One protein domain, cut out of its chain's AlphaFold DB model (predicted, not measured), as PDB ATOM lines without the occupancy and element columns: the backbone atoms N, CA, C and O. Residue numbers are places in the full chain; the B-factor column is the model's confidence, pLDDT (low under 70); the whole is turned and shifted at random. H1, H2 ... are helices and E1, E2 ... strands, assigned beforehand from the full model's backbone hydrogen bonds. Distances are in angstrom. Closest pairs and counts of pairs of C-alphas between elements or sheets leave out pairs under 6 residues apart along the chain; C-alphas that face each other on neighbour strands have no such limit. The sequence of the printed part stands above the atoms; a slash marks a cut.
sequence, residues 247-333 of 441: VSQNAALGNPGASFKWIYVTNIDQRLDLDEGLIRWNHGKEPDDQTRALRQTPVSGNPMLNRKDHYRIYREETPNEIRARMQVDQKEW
ATOM      1  N   VAL A 247     -14.795 -34.814  23.401       84.31
ATOM      2  CA  VAL A 247     -14.976 -35.495  24.690       84.31
ATOM      3  C   VAL A 247     -13.618 -35.855  25.283       84.31
ATOM      4  O   VAL A 247     -13.358 -35.524  26.436       84.31
ATOM      5  N   SER A 248     -12.735 -36.454  24.489       85.38
ATOM      6  CA  SER A 248     -11.380 -36.843  24.886       85.38
ATOM      7  C   SER A 248     -10.549 -35.628  25.292       85.38
ATOM      8  O   SER A 248      -9.876 -35.650  26.321       85.38
ATOM      9  N   GLN A 249     -10.655 -34.530  24.538       89.06
ATOM     10  CA  GLN A 249     -10.004 -33.266  24.879       89.06
ATOM     11  C   GLN A 249     -10.487 -32.720  26.229       89.06
ATOM     12  O   GLN A 249      -9.676 -32.360  27.080       89.06
ATOM     13  N   ASN A 250     -11.802 -32.687  26.459       87.81
ATOM     14  CA  ASN A 250     -12.357 -32.192  27.720       87.81
ATOM     15  C   ASN A 250     -12.053 -33.129  28.898       87.81
ATOM     16  O   ASN A 250     -11.784 -32.651  29.998       87.81
ATOM     17  N   ALA A 251     -12.033 -34.444  28.676       86.75
ATOM     18  CA  ALA A 251     -11.608 -35.414  29.678       86.75
ATOM     19  C   ALA A 251     -10.140 -35.198  30.078       86.75
ATOM     20  O   ALA A 251      -9.824 -35.207  31.267       86.75
ATOM     21  N   ALA A 252      -9.258 -34.929  29.109       86.25
ATOM     22  CA  ALA A 252      -7.865 -34.590  29.381       86.25
ATOM     23  C   ALA A 252      -7.740 -33.288  30.191       86.25
ATOM     24  O   ALA A 252      -7.003 -33.254  31.173       86.25
ATOM     25  N   LEU A 253      -8.500 -32.243  29.840       87.94
ATOM     26  CA  LEU A 253      -8.524 -30.964  30.567       87.94
ATOM     27  C   LEU A 253      -9.049 -31.094  32.006       87.94
ATOM     28  O   LEU A 253      -8.579 -30.395  32.906       87.94
ATOM     29  N   GLY A 254     -10.015 -31.990  32.223       85.44
ATOM     30  CA  GLY A 254     -10.590 -32.278  33.536       85.44
ATOM     31  C   GLY A 254      -9.747 -33.217  34.403       85.44
ATOM     32  O   GLY A 254     -10.019 -33.339  35.595       85.44
ATOM     33  N   ASN A 255      -8.731 -33.879  33.840       85.94
ATOM     34  CA  ASN A 255      -7.895 -34.820  34.576       85.94
ATOM     35  C   ASN A 255      -6.893 -34.065  35.475       85.94
ATOM     36  O   ASN A 255      -5.984 -33.415  34.957       85.94
ATOM     37  N   PRO A 256      -6.985 -34.176  36.816       80.38
ATOM     38  CA  PRO A 256      -6.081 -33.472  37.726       80.38
ATOM     39  C   PRO A 256      -4.621 -33.944  37.626       80.38
ATOM     40  O   PRO A 256      -3.731 -33.237  38.087       80.38
ATOM     41  N   GLY A 257      -4.371 -35.121  37.043       82.12
ATOM     42  CA  GLY A 257      -3.031 -35.657  36.795       82.12
ATOM     43  C   GLY A 257      -2.460 -35.340  35.409       82.12
ATOM     44  O   GLY A 257      -1.351 -35.781  35.113       82.12
ATOM     45  N   ALA A 258      -3.190 -34.628  34.543       83.88
ATOM     46  CA  ALA A 258      -2.677 -34.242  33.231       83.88
ATOM     47  C   ALA A 258      -1.611 -33.141  33.354       83.88
ATOM     48  O   ALA A 258      -1.739 -32.220  34.158       83.88
ATOM     49  N   SER A 259      -0.567 -33.223  32.529       83.31
ATOM     50  CA  SER A 259       0.468 -32.192  32.421       83.31
ATOM     51  C   SER A 259       0.404 -31.514  31.057       83.31
ATOM     52  O   SER A 259       0.477 -32.205  30.037       83.31
ATOM     53  N   PHE A 260       0.346 -30.184  31.026       91.44
ATOM     54  CA  PHE A 260       0.313 -29.414  29.779       91.44
ATOM     55  C   PHE A 260       1.633 -28.680  29.516       91.44
ATOM     56  O   PHE A 260       2.533 -28.636  30.364       91.44
ATOM     57  N   LYS A 261       1.809 -28.157  28.291       94.06
ATOM     58  CA  LYS A 261       3.066 -27.491  27.930       94.06
ATOM     59  C   LYS A 261       3.165 -26.139  28.642       94.06
ATOM     60  O   LYS A 261       2.172 -25.486  28.943       94.06
ATOM     61  N   TRP A 262       4.401 -25.716  28.893       96.25
ATOM     62  CA  TRP A 262       4.703 -24.425  29.503       96.25
ATOM     63  C   TRP A 262       5.223 -23.454  28.446       96.25
ATOM     64  O   TRP A 262       6.268 -23.691  27.838       96.25
ATOM     65  N   ILE A 263       4.509 -22.350  28.256       96.31
ATOM     66  CA  ILE A 263       4.808 -21.302  27.285       96.31
ATOM     67  C   ILE A 263       5.608 -20.196  27.973       96.31
ATOM     68  O   ILE A 263       5.216 -19.688  29.022       96.31
ATOM     69  N   TYR A 264       6.745 -19.828  27.381       96.31
ATOM     70  CA  TYR A 264       7.550 -18.698  27.842       96.31
ATOM     71  C   TYR A 264       6.792 -17.384  27.637       96.31
ATOM     72  O   TYR A 264       6.244 -17.143  26.564       96.31
ATOM     73  N   VAL A 265       6.788 -16.536  28.664       94.38
ATOM     74  CA  VAL A 265       6.115 -15.235  28.648       94.38
ATOM     75  C   VAL A 265       7.139 -14.116  28.503       94.38
ATOM     76  O   VAL A 265       7.107 -13.369  27.529       94.38
ATOM     77  N   THR A 266       8.041 -13.978  29.476       94.12
ATOM     78  CA  THR A 266       9.004 -12.872  29.524       94.12
ATOM     79  C   THR A 266      10.137 -13.142  30.520       94.12
ATOM     80  O   THR A 266      10.066 -14.081  31.318       94.12
ATOM     81  N   ASN A 267      11.153 -12.281  30.496       93.44
ATOM     82  CA  ASN A 267      12.181 -12.174  31.523       93.44
ATOM     83  C   ASN A 267      11.877 -10.990  32.438       93.44
ATOM     84  O   ASN A 267      11.440  -9.940  31.969       93.44
ATOM     85  N   ILE A 268      12.171 -11.144  33.723       91.12
ATOM     86  CA  ILE A 268      12.101 -10.063  34.707       91.12
ATOM     87  C   ILE A 268      13.322 -10.100  35.627       91.12
ATOM     88  O   ILE A 268      13.835 -11.170  35.947       91.12
ATOM     89  N   ASP A 269      13.773  -8.933  36.076       89.56
ATOM     90  CA  ASP A 269      14.976  -8.819  36.914       89.56
ATOM     91  C   ASP A 269      14.699  -9.135  38.395       89.56
ATOM     92  O   ASP A 269      15.611  -9.430  39.164       89.56
ATOM     93  N   GLN A 270      13.431  -9.081  38.807       87.88
ATOM     94  CA  GLN A 270      12.992  -9.331  40.179       87.88
ATOM     95  C   GLN A 270      12.048 -10.525  40.236       87.88
ATOM     96  O   GLN A 270      11.400 -10.863  39.254       87.88
ATOM     97  N   ARG A 271      11.960 -11.162  41.402       89.25
ATOM     98  CA  ARG A 271      11.054 -12.292  41.615       89.25
ATOM     99  C   ARG A 271       9.595 -11.834  41.487       89.25
ATOM    100  O   ARG A 271       9.222 -10.831  42.086       89.25
ATOM    101  N   LEU A 272       8.780 -12.591  40.752       91.00
ATOM    102  CA  LEU A 272       7.342 -12.339  40.609       91.00
ATOM    103  C   LEU A 272       6.554 -13.018  41.735       91.00
ATOM    104  O   LEU A 272       6.833 -14.182  42.061       91.00
ATOM    105  N   ASP A 273       5.550 -12.319  42.267       94.44
ATOM    106  CA  ASP A 273       4.422 -12.942  42.965       94.44
ATOM    107  C   ASP A 273       3.537 -13.640  41.922       94.44
ATOM    108  O   ASP A 273       2.925 -12.998  41.064       94.44
ATOM    109  N   LEU A 274       3.545 -14.974  41.941       94.56
ATOM    110  CA  LEU A 274       2.901 -15.779  40.907       94.56
ATOM    111  C   LEU A 274       1.374 -15.657  40.939       94.56
ATOM    112  O   LEU A 274       0.771 -15.751  39.872       94.56
ATOM    113  N   ASP A 275       0.767 -15.400  42.100       94.69
ATOM    114  CA  ASP A 275      -0.687 -15.274  42.228       94.69
ATOM    115  C   ASP A 275      -1.152 -13.930  41.662       94.69
ATOM    116  O   ASP A 275      -2.072 -13.873  40.841       94.69
ATOM    117  N   GLU A 276      -0.452 -12.845  42.004       94.06
ATOM    118  CA  GLU A 276      -0.727 -11.529  41.419       94.06
ATOM    119  C   GLU A 276      -0.469 -11.531  39.903       94.06
ATOM    120  O   GLU A 276      -1.262 -11.004  39.114       94.06
ATOM    121  N   GLY A 277       0.623 -12.174  39.476       93.69
ATOM    122  CA  GLY A 277       0.950 -12.357  38.067       93.69
ATOM    123  C   GLY A 277      -0.131 -13.131  37.313       93.69
ATOM    124  O   GLY A 277      -0.474 -12.765  36.186       93.69
ATOM    125  N   LEU A 278      -0.694 -14.172  37.932       96.38
ATOM    126  CA  LEU A 278      -1.753 -14.992  37.353       96.38
ATOM    127  C   LEU A 278      -3.051 -14.194  37.197       96.38
ATOM    128  O   LEU A 278      -3.628 -14.186  36.108       96.38
ATOM    129  N   ILE A 279      -3.473 -13.466  38.238       96.31
ATOM    130  CA  ILE A 279      -4.647 -12.577  38.194       96.31
ATOM    131  C   ILE A 279      -4.485 -11.552  37.070       96.31
ATOM    132  O   ILE A 279      -5.384 -11.370  36.249       96.31
ATOM    133  N   ARG A 280      -3.310 -10.918  36.988       94.56
ATOM    134  CA  ARG A 280      -3.008  -9.921  35.957       94.56
ATOM    135  C   ARG A 280      -3.029 -10.521  34.554       94.56
ATOM    136  O   ARG A 280      -3.548  -9.891  33.639       94.56
ATOM    137  N   TRP A 281      -2.483 -11.724  34.377       93.75
ATOM    138  CA  TRP A 281      -2.511 -12.415  33.090       93.75
ATOM    139  C   TRP A 281      -3.938 -12.771  32.664       93.75
ATOM    140  O   TRP A 281      -4.261 -12.630  31.486       93.75
ATOM    141  N   ASN A 282      -4.778 -13.235  33.587       97.62
ATOM    142  CA  ASN A 282      -6.138 -13.694  33.293       97.62
ATOM    143  C   ASN A 282      -7.170 -12.559  33.190       97.62
ATOM    144  O   ASN A 282      -8.278 -12.787  32.707       97.62
ATOM    145  N   HIS A 283      -6.823 -11.338  33.604       97.25
ATOM    146  CA  HIS A 283      -7.737 -10.200  33.600       97.25
ATOM    147  C   HIS A 283      -8.324  -9.918  32.204       97.25
ATOM    148  O   HIS A 283      -7.597  -9.621  31.254       97.25
ATOM    149  N   GLY A 284      -9.658  -9.960  32.101       96.69
ATOM    150  CA  GLY A 284     -10.406  -9.669  30.873       96.69
ATOM    151  C   GLY A 284     -10.427 -10.795  29.832       96.69
ATOM    152  O   GLY A 284     -10.825 -10.539  28.700       96.69
ATOM    153  N   LYS A 285      -9.992 -12.013  30.184       96.88
ATOM    154  CA  LYS A 285     -10.021 -13.184  29.295       96.88
ATOM    155  C   LYS A 285     -11.198 -14.099  29.602       96.88
ATOM    156  O   LYS A 285     -11.529 -14.314  30.770       96.88
ATOM    157  N   GLU A 286     -11.756 -14.692  28.553       95.44
ATOM    158  CA  GLU A 286     -12.751 -15.757  28.666       95.44
ATOM    159  C   GLU A 286     -12.175 -16.981  29.398       95.44
ATOM    160  O   GLU A 286     -10.962 -17.206  29.328       95.44
ATOM    161  N   PRO A 287     -13.002 -17.797  30.081       92.19
ATOM    162  CA  PRO A 287     -12.521 -18.913  30.902       92.19
ATOM    163  C   PRO A 287     -11.538 -19.860  30.194       92.19
ATOM    164  O   PRO A 287     -10.526 -20.241  30.777       92.19
ATOM    165  N   ASP A 288     -11.779 -20.184  28.921       93.12
ATOM    166  CA  ASP A 288     -10.932 -21.100  28.142       93.12
ATOM    167  C   ASP A 288      -9.656 -20.449  27.565       93.12
ATOM    168  O   ASP A 288      -8.789 -21.142  27.023       93.12
ATOM    169  N   ASP A 289      -9.508 -19.131  27.727       96.44
ATOM    170  CA  ASP A 289      -8.309 -18.354  27.387       96.44
ATOM    171  C   ASP A 289      -7.482 -17.973  28.626       96.44
ATOM    172  O   ASP A 289      -6.429 -17.331  28.525       96.44
ATOM    173  N   GLN A 290      -7.930 -18.378  29.814       96.12
ATOM    174  CA  GLN A 290      -7.175 -18.213  31.047       96.12
ATOM    175  C   GLN A 290      -6.134 -19.329  31.197       96.12
ATOM    176  O   GLN A 290      -6.345 -20.476  30.802       96.12
ATOM    177  N   THR A 291      -4.977 -18.994  31.776       94.88
ATOM    178  CA  THR A 291      -3.998 -20.005  32.205       94.88
ATOM    179  C   THR A 291      -4.289 -20.407  33.645       94.88
ATOM    180  O   THR A 291      -4.736 -19.581  34.443       94.88
ATOM    181  N   ARG A 292      -4.030 -21.668  33.991       92.81
ATOM    182  CA  ARG A 292      -4.241 -22.178  35.353       92.81
ATOM    183  C   ARG A 292      -3.069 -21.890  36.283       92.81
ATOM    184  O   ARG A 292      -3.270 -21.823  37.491       92.81
ATOM    185  N   ALA A 293      -1.860 -21.746  35.741       93.69
ATOM    186  CA  ALA A 293      -0.657 -21.617  36.547       93.69
ATOM    187  C   ALA A 293       0.439 -20.800  35.854       93.69
ATOM    188  O   ALA A 293       0.656 -20.890  34.643       93.69
ATOM    189  N   LEU A 294       1.185 -20.052  36.670       96.12
ATOM    190  CA  LEU A 294       2.473 -19.466  36.314       96.12
ATOM    191  C   LEU A 294       3.595 -20.195  37.053       96.12
ATOM    192  O   LEU A 294       3.427 -20.649  38.183       96.12
ATOM    193  N   ARG A 295       4.772 -20.257  36.434       95.50
ATOM    194  CA  ARG A 295       6.011 -20.663  37.104       95.50
ATOM    195  C   ARG A 295       7.146 -19.735  36.713       95.50
ATOM    196  O   ARG A 295       7.148 -19.161  35.624       95.50
ATOM    197  N   GLN A 296       8.144 -19.646  37.581       95.62
ATOM    198  CA  GLN A 296       9.360 -18.890  37.315       95.62
ATOM    199  C   GLN A 296      10.597 -19.755  37.525       95.62
ATOM    200  O   GLN A 296      10.651 -20.543  38.469       95.62
ATOM    201  N   THR A 297      11.597 -19.579  36.663       94.88
ATOM    202  CA  THR A 297      12.893 -20.256  36.775       94.88
ATOM    203  C   THR A 297      14.002 -19.207  36.875       94.88
ATOM    204  O   THR A 297      14.088 -18.361  35.979       94.88
ATOM    205  N   PRO A 298      14.846 -19.232  37.924       92.75
ATOM    206  CA  PRO A 298      15.990 -18.333  38.023       92.75
ATOM    207  C   PRO A 298      17.045 -18.691  36.973       92.75
ATOM    208  O   PRO A 298      17.296 -19.865  36.698       92.75
ATOM    209  N   VAL A 299      17.675 -17.674  36.396       92.00
ATOM    210  CA  VAL A 299      18.759 -17.817  35.427       92.00
ATOM    211  C   VAL A 299      19.926 -16.961  35.883       92.00
ATOM    212  O   VAL A 299      19.827 -15.736  35.914       92.00
ATOM    213  N   SER A 300      21.035 -17.622  36.210       87.25
ATOM    214  CA  SER A 300      22.278 -16.944  36.560       87.25
ATOM    215  C   SER A 300      22.827 -16.175  35.363       87.25
ATOM    216  O   SER A 300      22.907 -16.683  34.239       87.25
ATOM    217  N   GLY A 301      23.217 -14.938  35.624       83.00
ATOM    218  CA  GLY A 301      23.943 -14.088  34.712       83.00
ATOM    219  C   GLY A 301      25.343 -14.621  34.416       83.00
ATOM    220  O   GLY A 301      25.848 -15.554  35.040       83.00
ATOM    221  N   ASN A 302      25.994 -13.995  33.442       83.75
ATOM    222  CA  ASN A 302      27.406 -14.208  33.166       83.75
ATOM    223  C   ASN A 302      28.091 -12.835  33.135       83.75
ATOM    224  O   ASN A 302      27.913 -12.099  32.155       83.75
ATOM    225  N   PRO A 303      28.875 -12.494  34.175       77.00
ATOM    226  CA  PRO A 303      29.584 -11.221  34.259       77.00
ATOM    227  C   PRO A 303      30.518 -10.958  33.070       77.00
ATOM    228  O   PRO A 303      30.613  -9.821  32.622       77.00
ATOM    229  N   MET A 304      31.137 -11.997  32.488       79.62
ATOM    230  CA  MET A 304      32.019 -11.853  31.315       79.62
ATOM    231  C   MET A 304      31.261 -11.491  30.030       79.62
ATOM    232  O   MET A 304      31.860 -11.000  29.079       79.62
ATOM    233  N   LEU A 305      29.946 -11.723  29.994       81.69
ATOM    234  CA  LEU A 305      29.060 -11.375  28.877       81.69
ATOM    235  C   LEU A 305      28.121 -10.207  29.220       81.69
ATOM    236  O   LEU A 305      27.164  -9.966  28.485       81.69
ATOM    237  N   ASN A 306      28.353  -9.518  30.345       80.94
ATOM    238  CA  ASN A 306      27.503  -8.449  30.877       80.94
ATOM    239  C   ASN A 306      26.014  -8.846  31.019       80.94
ATOM    240  O   ASN A 306      25.111  -8.029  30.839       80.94
ATOM    241  N   ARG A 307      25.741 -10.127  31.312       81.75
ATOM    242  CA  ARG A 307      24.383 -10.651  31.531       81.75
ATOM    243  C   ARG A 307      24.093 -10.697  33.024       81.75
ATOM    244  O   ARG A 307      24.860 -11.317  33.756       81.75
ATOM    245  N   LYS A 308      22.993 -10.079  33.452       85.31
ATOM    246  CA  LYS A 308      22.526 -10.089  34.846       85.31
ATOM    247  C   LYS A 308      21.659 -11.312  35.147       85.31
ATOM    248  O   LYS A 308      21.093 -11.924  34.233       85.31
ATOM    249  N   ASP A 309      21.561 -11.630  36.435       90.12
ATOM    250  CA  ASP A 309      20.573 -12.573  36.949       90.12
ATOM    251  C   ASP A 309      19.168 -12.085  36.590       90.12
ATOM    252  O   ASP A 309      18.868 -10.896  36.697       90.12
ATOM    253  N   HIS A 310      18.319 -13.002  36.141       92.00
ATOM    254  CA  HIS A 310      16.919 -12.727  35.829       92.00
ATOM    255  C   HIS A 310      16.071 -13.974  36.078       92.00
ATOM    256  O   HIS A 310      16.578 -15.084  36.239       92.00
ATOM    257  N   TYR A 311      14.758 -13.795  36.067       93.88
ATOM    258  CA  TYR A 311      13.777 -14.865  36.141       93.88
ATOM    259  C   TYR A 311      13.067 -14.996  34.802       93.88
ATOM    260  O   TYR A 311      12.584 -14.013  34.243       93.88
ATOM    261  N   ARG A 312      12.972 -16.230  34.304       95.81
ATOM    262  CA  ARG A 312      12.120 -16.572  33.161       95.81
ATOM    263  C   ARG A 312      10.738 -16.921  33.667       95.81
ATOM    264  O   ARG A 312      10.604 -17.855  34.457       95.81
ATOM    265  N   ILE A 313       9.729 -16.209  33.187       96.06
ATOM    266  CA  ILE A 313       8.330 -16.480  33.498       96.06
ATOM    267  C   ILE A 313       7.741 -17.373  32.416       96.06
ATOM    268  O   ILE A 313       7.879 -17.106  31.221       96.06
ATOM    269  N   TYR A 314       7.061 -18.423  32.856       97.25
ATOM    270  CA  TYR A 314       6.295 -19.321  32.012       97.25
ATOM    271  C   TYR A 314       4.861 -19.400  32.519       97.25
ATOM    272  O   TYR A 314       4.610 -19.292  33.720       97.25
ATOM    273  N   ARG A 315       3.940 -19.673  31.605       96.12
ATOM    274  CA  ARG A 315       2.554 -20.031  31.903       96.12
ATOM    275  C   ARG A 315       2.238 -21.407  31.352       96.12
ATOM    276  O   ARG A 315       2.872 -21.829  30.388       96.12
ATOM    277  N   GLU A 316       1.269 -22.088  31.927       95.88
ATOM    278  CA  GLU A 316       0.707 -23.277  31.294       95.88
ATOM    279  C   GLU A 316      -0.097 -22.874  30.037       95.88
ATOM    280  O   GLU A 316      -0.576 -21.733  29.931       95.88
ATOM    281  N   GLU A 317      -0.215 -23.776  29.060       96.19
ATOM    282  CA  GLU A 317      -1.158 -23.617  27.946       96.19
ATOM    283  C   GLU A 317      -2.580 -23.342  28.468       96.19
ATOM    284  O   GLU A 317      -3.001 -23.883  29.492       96.19
ATOM    285  N   THR A 318      -3.330 -22.497  27.765       95.75
ATOM    286  CA  THR A 318      -4.762 -22.316  28.039       95.75
ATOM    287  C   THR A 318      -5.554 -23.522  27.517       95.75
ATOM    288  O   THR A 318      -5.077 -24.222  26.615       95.75
ATOM    289  N   PRO A 319      -6.779 -23.776  28.012       95.06
ATOM    290  CA  PRO A 319      -7.652 -24.805  27.446       95.06
ATOM    291  C   PRO A 319      -7.785 -24.728  25.917       95.06
ATOM    292  O   PRO A 319      -7.668 -25.751  25.240       95.06
ATOM    293  N   ASN A 320      -7.948 -23.529  25.351       95.38
ATOM    294  CA  ASN A 320      -8.019 -23.346  23.899       95.38
ATOM    295  C   ASN A 320      -6.714 -23.703  23.175       95.38
ATOM    296  O   ASN A 320      -6.755 -24.366  22.136       95.38
ATOM    297  N   GLU A 321      -5.556 -23.336  23.726       95.44
ATOM    298  CA  GLU A 321      -4.255 -23.708  23.157       95.44
ATOM    299  C   GLU A 321      -4.029 -25.223  23.200       95.44
ATOM    300  O   GLU A 321      -3.579 -25.806  22.212       95.44
ATOM    301  N   ILE A 322      -4.413 -25.880  24.301       94.19
ATOM    302  CA  ILE A 322      -4.338 -27.340  24.451       94.19
ATOM    303  C   ILE A 322      -5.195 -28.022  23.381       94.19
ATOM    304  O   ILE A 322      -4.703 -28.903  22.672       94.19
ATOM    305  N   ARG A 323      -6.456 -27.597  23.212       94.25
ATOM    306  CA  ARG A 323      -7.359 -28.157  22.193       94.25
ATOM    307  C   ARG A 323      -6.816 -27.953  20.782       94.25
ATOM    308  O   ARG A 323      -6.812 -28.902  19.997       94.25
ATOM    309  N   ALA A 324      -6.327 -26.752  20.469       93.56
ATOM    310  CA  ALA A 324      -5.732 -26.444  19.170       93.56
ATOM    311  C   ALA A 324      -4.494 -27.309  18.895       93.56
ATOM    312  O   ALA A 324      -4.337 -27.848  17.798       93.56
ATOM    313  N   ARG A 325      -3.642 -27.511  19.906       94.12
ATOM    314  CA  ARG A 325      -2.456 -28.359  19.803       94.12
ATOM    315  C   ARG A 325      -2.803 -29.832  19.614       94.12
ATOM    316  O   ARG A 325      -2.246 -30.458  18.717       94.12
ATOM    317  N   MET A 326      -3.707 -30.390  20.419       92.62
ATOM    318  CA  MET A 326      -4.113 -31.803  20.337       92.62
ATOM    319  C   MET A 326      -4.666 -32.179  18.953       92.62
ATOM    320  O   MET A 326      -4.537 -33.322  18.521       92.62
ATOM    321  N   GLN A 327      -5.234 -31.217  18.219       90.12
ATOM    322  CA  GLN A 327      -5.711 -31.437  16.850       90.12
ATOM    323  C   GLN A 327      -4.590 -31.644  15.820       90.12
ATOM    324  O   GLN A 327      -4.834 -32.260  14.783       90.12
ATOM    325  N   VAL A 328      -3.372 -31.159  16.078       92.06
ATOM    326  CA  VAL A 328      -2.267 -31.167  15.096       92.06
ATOM    327  C   VAL A 328      -1.024 -31.930  15.561       92.06
ATOM    328  O   VAL A 328      -0.246 -32.389  14.727       92.06
ATOM    329  N   ASP A 329      -0.823 -32.082  16.870       92.06
ATOM    330  CA  ASP A 329       0.318 -32.795  17.444       92.06
ATOM    331  C   ASP A 329       0.069 -34.308  17.381       92.06
ATOM    332  O   ASP A 329      -0.675 -34.861  18.186       92.06
ATOM    333  N   GLN A 330       0.710 -34.993  16.428       92.56
ATOM    334  CA  GLN A 330       0.536 -36.438  16.213       92.56
ATOM    335  C   GLN A 330       0.896 -37.300  17.431       92.56
ATOM    336  O   GLN A 330       0.526 -38.472  17.479       92.56
ATOM    337  N   LYS A 331       1.628 -36.750  18.408       89.31
ATOM    338  CA  LYS A 331       1.934 -37.440  19.669       89.31
ATOM    339  C   LYS A 331       0.712 -37.580  20.576       89.31
ATOM    340  O   LYS A 331       0.708 -38.453  21.431       89.31
ATOM    341  N   GLU A 332      -0.295 -36.733  20.378       89.06
ATOM    342  CA  GLU A 332      -1.571 -36.764  21.100       89.06
ATOM    343  C   GLU A 332      -2.595 -37.683  20.415       89.06
ATOM    344  O   GLU A 332      -3.685 -37.893  20.936       89.06
ATOM    345  N   TRP A 333      -2.283 -38.201  19.222       92.62
ATOM    346  CA  TRP A 333      -3.191 -39.053  18.459       92.62
ATOM    347  C   TRP A 333      -3.037 -40.506  18.889       92.62
ATOM    348  O   TRP A 333      -1.921 -41.024  18.994       92.62
TER     349      TRP A 333
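AT A GLANCE: This is residues 247 to 333 of the 441 residues of an uncharacterized protein of Pseudomonas fluorescens (UniProt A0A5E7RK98). A narrow, strongly twisted sheet of three strands makes the middle of a long, loose domain, with H1 and H3 toward one end of the long axis and the link of the hairpin E2 and E3 reaching the other end at Met 304. H2 only grazes the sheet, beside E2. The printed part has 87 residues with three named helices and three named strands, in the order H1, E1, H2, E2, E3, H3; the sheet runs E1, E3, E2 and is antiparallel throughout, and the class is mixed, helices and strands. The whole is loose, with a radius of gyration of the C-alphas of 15.9 A, and elongated, spanning 52 by 30 by 21 A.

HOW THE PARTS SIT: Start at H1, residues 247 to 254, which is not on the sheet. It only just touches H3, residues 319 to 326, with 3 pairs of C-alphas within 8 A, the closest being those of Gln 249 and Arg 323, 6.3 A apart. Their lines stand at a steep tilt of 50 degrees, opposite ways. Next look at E1, residues 262 to 268, an edge strand antiparallel to E3, residues 310 to 316, at 151 degrees between their directions; N 263 and O 315 are within hydrogen-bond range at 2.7 A. H2, residues 274 to 282, only grazes the sheet with residues 274 to 281. Its closest C-alphas to E2, residues 294 to 299, are those of Leu 274 and Leu 294, 5.9 A apart. E1, H2 and E2 form a split strand-helix-strand unit, two strands running the same way with E3 between them, and its crossover is right-handed. E2 and E3 are a hairpin, antiparallel at 152 degrees, with N 299 and O 310 within hydrogen-bond range at 2.8 A. H3 is not on the sheet. In H1, H2 and H3 every O i to N i+4 pair is within hydrogen-bond range.

IN THESE COORDINATES: Find C-alpha 247 at (-14.976, -35.495, 24.690); from there H1 runs 10.4 A to C-alpha 254. E1 covers 17.0 A from C-alpha 262 at (4.703, -24.425, 29.503), and H2 covers 12.0 A. E2 spans 16.4 A and E3 19.9 A. H3 spans 10.6 A and ends at C-alpha 326, (-4.113, -31.803, 20.337).

THE WHOLE: The two C-alphas farthest apart are those of Val 247 and Met 304, 53.0 A. The printed part has no cut. The link from H2 to E2, 11 residues, is long; those from E1 to H2 and from E3 to H3 are tight. The mean pLDDT of the printed part is 91.5, and no printed residue is under 70.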